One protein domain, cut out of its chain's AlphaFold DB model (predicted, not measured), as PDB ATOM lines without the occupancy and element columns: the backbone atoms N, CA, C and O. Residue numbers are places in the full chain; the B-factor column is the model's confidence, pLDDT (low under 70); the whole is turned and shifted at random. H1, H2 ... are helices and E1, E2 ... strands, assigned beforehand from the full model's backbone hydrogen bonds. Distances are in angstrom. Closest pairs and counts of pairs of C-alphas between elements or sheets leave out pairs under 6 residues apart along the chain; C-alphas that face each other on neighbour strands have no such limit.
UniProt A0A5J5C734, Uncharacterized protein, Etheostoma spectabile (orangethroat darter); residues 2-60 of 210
ATOM      1  N   ARG A   2     190.721 267.681 150.658       62.50
ATOM      2  CA  ARG A   2     190.081 266.450 151.164       62.50
ATOM      3  C   ARG A   2     188.716 266.836 151.749       62.50
ATOM      4  O   ARG A   2     188.589 267.931 152.280       62.50
ATOM      5  N   GLN A   3     187.704 265.970 151.656       73.50
ATOM      6  CA  GLN A   3     186.391 266.254 152.254       73.50
ATOM      7  C   GLN A   3     186.555 266.571 153.749       73.50
ATOM      8  O   GLN A   3     187.121 265.755 154.479       73.50
ATOM      9  N   LEU A   4     186.046 267.724 154.202       79.88
ATOM     10  CA  LEU A   4     186.166 268.200 155.588       79.88
ATOM     11  C   LEU A   4     185.721 267.135 156.606       79.88
ATOM     12  O   LEU A   4     186.361 266.931 157.635       79.88
ATOM     13  N   SER A   5     184.680 266.371 156.270       71.56
ATOM     14  CA  SER A   5     184.184 265.253 157.079       71.56
ATOM     15  C   SER A   5     185.257 264.192 157.375       71.56
ATOM     16  O   SER A   5     185.279 263.621 158.463       71.56
ATOM     17  N   HIS A   6     186.191 263.943 156.457       70.62
ATOM     18  CA  HIS A   6     187.311 263.028 156.684       70.62
ATOM     19  C   HIS A   6     188.390 263.628 157.599       70.62
ATOM     20  O   HIS A   6     189.109 262.892 158.271       70.62
ATOM     21  N   CYS A   7     188.500 264.955 157.636       71.25
ATOM     22  CA  CYS A   7     189.461 265.672 158.467       71.25
ATOM     23  C   CYS A   7     188.959 265.883 159.901       71.25
ATOM     24  O   CYS A   7     189.781 265.981 160.806       71.25
ATOM     25  N   ILE A   8     187.639 265.907 160.116       83.12
ATOM     26  CA  ILE A   8     187.017 266.103 161.435       83.12
ATOM     27  C   ILE A   8     186.897 264.789 162.216       83.12
ATOM     28  O   ILE A   8     187.023 264.785 163.438       83.12
ATOM     29  N   PHE A   9     186.669 263.657 161.549       83.25
ATOM     30  CA  PHE A   9     186.448 262.380 162.229       83.25
ATOM     31  C   PHE A   9     187.680 261.472 162.173       83.25
ATOM     32  O   PHE A   9     188.219 261.200 161.102       83.25
ATOM     33  N   LYS A  10     188.083 260.920 163.324       85.06
ATOM     34  CA  LYS A  10     189.093 259.856 163.423       85.06
ATOM     35  C   LYS A  10     188.498 258.566 163.974       85.06
ATOM     36  O   LYS A  10     187.498 258.570 164.689       85.06
ATOM     37  N   VAL A  11     189.110 257.443 163.612       83.62
ATOM     38  CA  VAL A  11     188.809 256.153 164.242       83.62
ATOM     39  C   VAL A  11     189.366 256.187 165.661       83.62
ATOM     40  O   VAL A  11     190.507 256.603 165.861       83.62
ATOM     41  N   ASP A  12     188.562 255.779 166.639       84.06
ATOM     42  CA  ASP A  12     189.046 255.646 168.007       84.06
ATOM     43  C   ASP A  12     190.081 254.518 168.108       84.06
ATOM     44  O   ASP A  12     189.830 253.391 167.677       84.06
ATOM     45  N   SER A  13     191.250 254.803 168.680       82.69
ATOM     46  CA  SER A  13     192.333 253.818 168.802       82.69
ATOM     47  C   SER A  13     191.982 252.679 169.764       82.69
ATOM     48  O   SER A  13     192.388 251.536 169.542       82.69
ATOM     49  N   GLY A  14     191.197 252.966 170.808       85.62
ATOM     50  CA  GLY A  14     190.699 251.962 171.743       85.62
ATOM     51  C   GLY A  14     189.735 250.992 171.068       85.62
ATOM     52  O   GLY A  14     189.870 249.777 171.220       85.62
ATOM     53  N   ASP A  15     188.810 251.526 170.278       86.31
ATOM     54  CA  ASP A  15     187.847 250.746 169.505       86.31
ATOM     55  C   ASP A  15     188.534 249.923 168.407       86.31
ATOM     56  O   ASP A  15     188.276 248.727 168.280       86.31
ATOM     57  N   ALA A  16     189.515 250.507 167.706       86.25
ATOM     58  CA  ALA A  16     190.339 249.793 166.729       86.25
ATOM     59  C   ALA A  16     191.055 248.583 167.336       86.25
ATOM     60  O   ALA A  16     191.054 247.495 166.756       86.25
ATOM     61  N   ARG A  17     191.625 248.736 168.538       88.56
ATOM     62  CA  ARG A  17     192.270 247.626 169.251       88.56
ATOM     63  C   ARG A  17     191.271 246.529 169.613       88.56
ATOM     64  O   ARG A  17     191.520 245.360 169.323       88.56
ATOM     65  N   ARG A  18     190.136 246.903 170.212       87.62
ATOM     66  CA  ARG A  18     189.073 245.957 170.602       87.62
ATOM     67  C   ARG A  18     188.536 245.197 169.393       87.62
ATOM     68  O   ARG A  18     188.287 243.996 169.467       87.62
ATOM     69  N   PHE A  19     188.388 245.884 168.269       89.75
ATOM     70  CA  PHE A  19     187.924 245.278 167.039       89.75
ATOM     71  C   PHE A  19     188.936 244.280 166.456       89.75
ATOM     72  O   PHE A  19     188.550 243.180 166.053       89.75
ATOM     73  N   MET A  20     190.232 244.614 166.453       89.88
ATOM     74  CA  MET A  20     191.285 243.683 166.028       89.88
ATOM     75  C   MET A  20     191.314 242.422 166.896       89.88
ATOM     76  O   MET A  20     191.384 241.317 166.363       89.88
ATOM     77  N   GLU A  21     191.193 242.569 168.214       90.69
ATOM     78  CA  GLU A  21     191.130 241.442 169.150       90.69
ATOM     79  C   GLU A  21     189.891 240.568 168.908       90.69
ATOM     80  O   GLU A  21     189.992 239.344 168.816       90.69
ATOM     81  N   ALA A  22     188.722 241.181 168.712       90.75
ATOM     82  CA  ALA A  22     187.498 240.455 168.389       90.75
ATOM     83  C   ALA A  22     187.624 239.681 167.066       90.75
ATOM     84  O   ALA A  22     187.231 238.513 166.985       90.75
ATOM     85  N   LYS A  23     188.215 240.304 166.039       91.25
ATOM     86  CA  LYS A  23     188.471 239.651 164.753       91.25
ATOM     87  C   LYS A  23     189.464 238.502 164.901       91.25
ATOM     88  O   LYS A  23     189.264 237.450 164.297       91.25
ATOM     89  N   ARG A  24     190.505 238.673 165.715       91.75
ATOM     90  CA  ARG A  24     191.474 237.618 166.022       91.75
ATOM     91  C   ARG A  24     190.788 236.421 166.674       91.75
ATOM     92  O   ARG A  24     190.854 235.332 166.118       91.75
ATOM     93  N   SER A  25     190.022 236.638 167.741       89.62
ATOM     94  CA  SER A  25     189.248 235.583 168.410       89.62
ATOM     95  C   SER A  25     188.256 234.888 167.470       89.62
ATOM     96  O   SER A  25     188.071 233.671 167.535       89.62
ATOM     97  N   GLN A  26     187.634 235.629 166.544       91.12
ATOM     98  CA  GLN A  26     186.781 235.042 165.507       91.12
ATOM     99  C   GLN A  26     187.572 234.112 164.573       91.12
ATOM    100  O   GLN A  26     187.098 233.022 164.251       91.12
ATOM    101  N   LEU A  27     188.755 234.534 164.119       90.56
ATOM    102  CA  LEU A  27     189.607 233.746 163.225       90.56
ATOM    103  C   LEU A  27     190.162 232.497 163.916       90.56
ATOM    104  O   LEU A  27     190.220 231.433 163.297       90.56
ATOM    105  N   GLU A  28     190.511 232.611 165.191       91.12
ATOM    106  CA  GLU A  28     190.953 231.489 166.015       91.12
ATOM    107  C   GLU A  28     189.823 230.465 166.183       91.12
ATOM    108  O   GLU A  28     190.014 229.290 165.881       91.12
ATOM    109  N   GLY A  29     188.614 230.909 166.543       88.62
ATOM    110  CA  GLY A  29     187.478 230.009 166.765       88.62
ATOM    111  C   GLY A  29     186.877 229.392 165.495       88.62
ATOM    112  O   GLY A  29     186.468 228.236 165.513       88.62
ATOM    113  N   GLN A  30     186.788 230.142 164.391       87.81
ATOM    114  CA  GLN A  30     186.116 229.676 163.164       87.81
ATOM    115  C   GLN A  30     187.058 228.991 162.175       87.81
ATOM    116  O   GLN A  30     186.632 228.099 161.445       87.81
ATOM    117  N   HIS A  31     188.315 229.433 162.115       84.12
ATOM    118  CA  HIS A  31     189.283 228.960 161.126       84.12
ATOM    119  C   HIS A  31     190.458 228.200 161.751       84.12
ATOM    120  O   HIS A  31     191.326 227.751 161.006       84.12
ATOM    121  N   GLY A  32     190.516 228.069 163.084       85.81
ATOM    122  CA  GLY A  32     191.626 227.414 163.783       85.81
ATOM    123  C   GLY A  32     192.957 228.155 163.634       85.81
ATOM    124  O   GLY A  32     194.020 227.568 163.820       85.81
ATOM    125  N   MET A  33     192.928 229.433 163.245       81.12
ATOM    126  CA  MET A  33     194.129 230.201 162.920       81.12
ATOM    127  C   MET A  33     194.678 230.917 164.153       81.12
ATOM    128  O   MET A  33     194.496 232.123 164.309       81.12
ATOM    129  N   VAL A  34     195.343 230.147 165.015       83.81
ATOM    130  CA  VAL A  34     195.959 230.608 166.270       83.81
ATOM    131  C   VAL A  34     197.262 231.364 166.010       83.81
ATOM    132  O   VAL A  34     198.033 231.009 165.122       83.81
ATOM    133  N   GLY A  35     197.512 232.423 166.789       83.00
ATOM    134  CA  GLY A  35     198.805 233.120 166.786       83.00
ATOM    135  C   GLY A  35     199.031 234.054 165.594       83.00
ATOM    136  O   GLY A  35     200.171 234.371 165.262       83.00
ATOM    137  N   LEU A  36     197.964 234.505 164.929       84.69
ATOM    138  CA  LEU A  36     198.073 235.492 163.855       84.69
ATOM    139  C   LEU A  36     198.645 236.821 164.375       84.69
ATOM    140  O   LEU A  36     198.149 237.389 165.345       84.69
ATOM    141  N   THR A  37     199.640 237.350 163.663       90.50
ATOM    142  CA  THR A  37     200.141 238.721 163.840       90.50
ATOM    143  C   THR A  37     199.071 239.743 163.460       90.50
ATOM    144  O   THR A  37     198.364 239.535 162.466       90.50
ATOM    145  N   ASP A  38     199.032 240.886 164.142       89.06
ATOM    146  CA  ASP A  38     198.033 241.945 163.927       89.06
ATOM    147  C   ASP A  38     197.935 242.396 162.464       89.06
ATOM    148  O   ASP A  38     196.837 242.498 161.920       89.06
ATOM    149  N   ALA A  39     199.061 242.531 161.757       89.75
ATOM    150  CA  ALA A  39     199.072 242.872 160.330       89.75
ATOM    151  C   ALA A  39     198.248 241.893 159.467       89.75
ATOM    152  O   ALA A  39     197.583 242.281 158.504       89.75
ATOM    153  N   LYS A  40     198.255 240.604 159.822       90.38
ATOM    154  CA  LYS A  40     197.526 239.555 159.099       90.38
ATOM    155  C   LYS A  40     196.047 239.515 159.478       90.38
ATOM    156  O   LYS A  40     195.228 239.161 158.632       90.38
ATOM    157  N   VAL A  41     195.708 239.922 160.703       90.75
ATOM    158  CA  VAL A  41     194.321 240.159 161.130       90.75
ATOM    159  C   VAL A  41     193.748 241.364 160.381       90.75
ATOM    160  O   VAL A  41     192.703 241.232 159.751       90.75
ATOM    161  N   ILE A  42     194.471 242.489 160.338       90.00
ATOM    162  CA  ILE A  42     194.070 243.720 159.635       90.00
ATOM    163  C   ILE A  42     193.790 243.454 158.156       90.00
ATOM    164  O   ILE A  42     192.748 243.855 157.646       90.00
ATOM    165  N   ARG A  43     194.662 242.700 157.475       90.38
ATOM    166  CA  ARG A  43     194.467 242.318 156.064       90.38
ATOM    167  C   ARG A  43     193.194 241.513 155.794       90.38
ATOM    168  O   ARG A  43     192.773 241.426 154.645       90.38
ATOM    169  N   ARG A  44     192.615 240.881 156.816       87.88
ATOM    170  CA  ARG A  44     191.379 240.091 156.712       87.88
ATOM    171  C   ARG A  44     190.133 240.862 157.114       87.88
ATOM    172  O   ARG A  44     189.035 240.323 157.002       87.88
ATOM    173  N   ILE A  45     190.299 242.083 157.601       89.44
ATOM    174  CA  ILE A  45     189.186 242.965 157.897       89.44
ATOM    175  C   ILE A  45     188.848 243.719 156.615       89.44
ATOM    176  O   ILE A  45     189.681 244.425 156.045       89.44
ATOM    177  N   SER A  46     187.605 243.584 156.170       88.50
ATOM    178  CA  SER A  46     187.101 244.350 155.034       88.50
ATOM    179  C   SER A  46     186.819 245.808 155.415       88.50
ATOM    180  O   SER A  46     186.535 246.136 156.568       88.50
ATOM    181  N   ARG A  47     186.838 246.708 154.425       85.75
ATOM    182  CA  ARG A  47     186.473 248.123 154.626       85.75
ATOM    183  C   ARG A  47     185.062 248.280 155.211       85.75
ATOM    184  O   ARG A  47     184.831 249.178 156.015       85.75
ATOM    185  N   GLU A  48     184.146 247.394 154.834       85.31
ATOM    186  CA  GLU A  48     182.765 247.415 155.314       85.31
ATOM    187  C   GLU A  48     182.664 247.023 156.791       85.31
ATOM    188  O   GLU A  48     181.945 247.658 157.556       85.31
ATOM    189  N   GLU A  49     183.453 246.039 157.229       87.38
ATOM    190  CA  GLU A  49     183.548 245.678 158.645       87.38
ATOM    191  C   GLU A  49     184.171 246.799 159.481       87.38
ATOM    192  O   GLU A  49     183.669 247.092 160.566       87.38
ATOM    193  N   TRP A  50     185.201 247.481 158.959       84.06
ATOM    194  CA  TRP A  50     185.736 248.686 159.598       84.06
ATOM    195  C   TRP A  50     184.638 249.737 159.785       84.06
ATOM    196  O   TRP A  50     184.480 250.272 160.879       84.06
ATOM    197  N   ARG A  51     183.846 250.000 158.741       81.00
ATOM    198  CA  ARG A  51     182.777 251.006 158.761       81.00
ATOM    199  C   ARG A  51     181.635 250.650 159.714       81.00
ATOM    200  O   ARG A  51     181.074 251.550 160.328       81.00
ATOM    201  N   LEU A  52     181.285 249.368 159.812       82.25
ATOM    202  CA  LEU A  52     180.168 248.897 160.629       82.25
ATOM    203  C   LEU A  52     180.501 248.868 162.125       82.25
ATOM    204  O   LEU A  52     179.615 249.091 162.946       82.25
ATOM    205  N   HIS A  53     181.750 248.553 162.474       76.75
ATOM    206  CA  HIS A  53     182.119 248.244 163.853       76.75
ATOM    207  C   HIS A  53     182.969 249.303 164.546       76.75
ATOM    208  O   HIS A  53     183.120 249.207 165.758       76.75
ATOM    209  N   HIS A  54     183.480 250.304 163.825       79.44
ATOM    210  CA  HIS A  54     184.237 251.384 164.450       79.44
ATOM    211  C   HIS A  54     183.375 252.604 164.685       79.44
ATOM    212  O   HIS A  54     182.834 253.208 163.752       79.44
ATOM    213  N   ARG A  55     183.341 253.035 165.940       78.56
ATOM    214  CA  ARG A  55     182.875 254.365 166.296       78.56
ATOM    215  C   ARG A  55     183.888 255.379 165.781       78.56
ATOM    216  O   ARG A  55     185.092 255.301 166.036       78.56
ATOM    217  N   ARG A  56     183.381 256.362 165.048       80.31
ATOM    218  CA  ARG A  56     184.142 257.563 164.714       80.31
ATOM    219  C   ARG A  56     184.084 258.501 165.909       80.31
ATOM    220  O   ARG A  56     183.006 258.732 166.454       80.31
ATOM    221  N   ARG A  57     185.231 259.036 166.306       81.00
ATOM    222  CA  ARG A  57     185.319 260.148 167.248       81.00
ATOM    223  C   ARG A  57     185.597 261.427 166.481       81.00
ATOM    224  O   ARG A  57     186.425 261.443 165.569       81.00
ATOM    225  N   THR A  58     184.907 262.491 166.862       83.44
ATOM    226  CA  THR A  58     185.269 263.845 166.454       83.44
ATOM    227  C   THR A  58     186.658 264.139 167.012       83.44
ATOM    228  O   THR A  58     186.949 263.828 168.170       83.44
ATOM    229  N   ARG A  59     187.544 264.664 166.170       82.06
ATOM    230  CA  ARG A  59     188.819 265.218 166.619       82.06
ATOM    231  C   ARG A  59     188.554 266.378 167.582       82.06
ATOM    232  O   ARG A  59     187.480 266.972 167.552       82.06
ATOM    233  N   GLY A  60     189.511 266.646 168.472       83.75
ATOM    234  CA  GLY A  60     189.405 267.776 169.397       83.75
ATOM    235  C   GLY A  60     189.319 269.101 168.639       83.75
ATOM    236  O   GLY A  60     189.704 269.160 167.470       83.75
TER     237      GLY A  60
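What this domain is: This is residues 2 to 60 of the 210 residues of an uncharacterized protein of Etheostoma spectabile (orangethroat darter) (UniProt A0A5J5C734). A loose rod is built on one long helix, H2, with a small two-stranded antiparallel ribbon, E1 and E2, beyond its first end and the short helix H1 at the far tip of the ribbon. After H2 the chain folds back along it through two short helices, H3, which packs on H2, and H4, which is near it, and so returns to the ribbon. The printed part has 59 residues, with elements in the order H1, E1, H2, H3, H4, E2, and is mostly helix. The radius of gyration of the C-alphas is 13.4 A, and the C-alphas span 42 by 19 by 17 A.

How they stand to each other: Strands E1, residues 9 to 11, and E2, residues 56 to 58, are antiparallel neighbours at 136 degrees, with N 10 and O 57 at 2.8 A, within hydrogen-bond range. H2, residues 13 to 31, touches H3, residues 38 to 42, with residues 20 to 24 alone; their closest C-alphas, of Arg 24 and Val 41, are 6.2 A apart. H4, residues 47 to 53, is close to H2 but not clearly touching, about perpendicular at 74 degrees; the closest C-alphas, of Phe 19 and His 53, are 7.3 A apart. H3 and H4 are apart. H1, residues 4 to 8, touches no helix. In the four helices every O i to N i+4 pair is within hydrogen-bond range.

Where its parts are: E1 measures 7.0 A and E2 6.6 A. H2 runs 26.2 A from C-alpha 13 at (192.333, 253.818, 168.802) to C-alpha 31 at (189.283, 228.960, 161.126). H4 measures 10.2 A, H1 6.3 A and H3 6.1 A. E2 ends with C-alpha 58 at (185.269, 263.845, 166.454).

The domain as a whole: The C-alphas farthest apart, of Leu 4 and Gly 32, are 42.0 A apart. The printed part has no cut and no long link. Its mean pLDDT is 84.7; residue 2 alone is under 70.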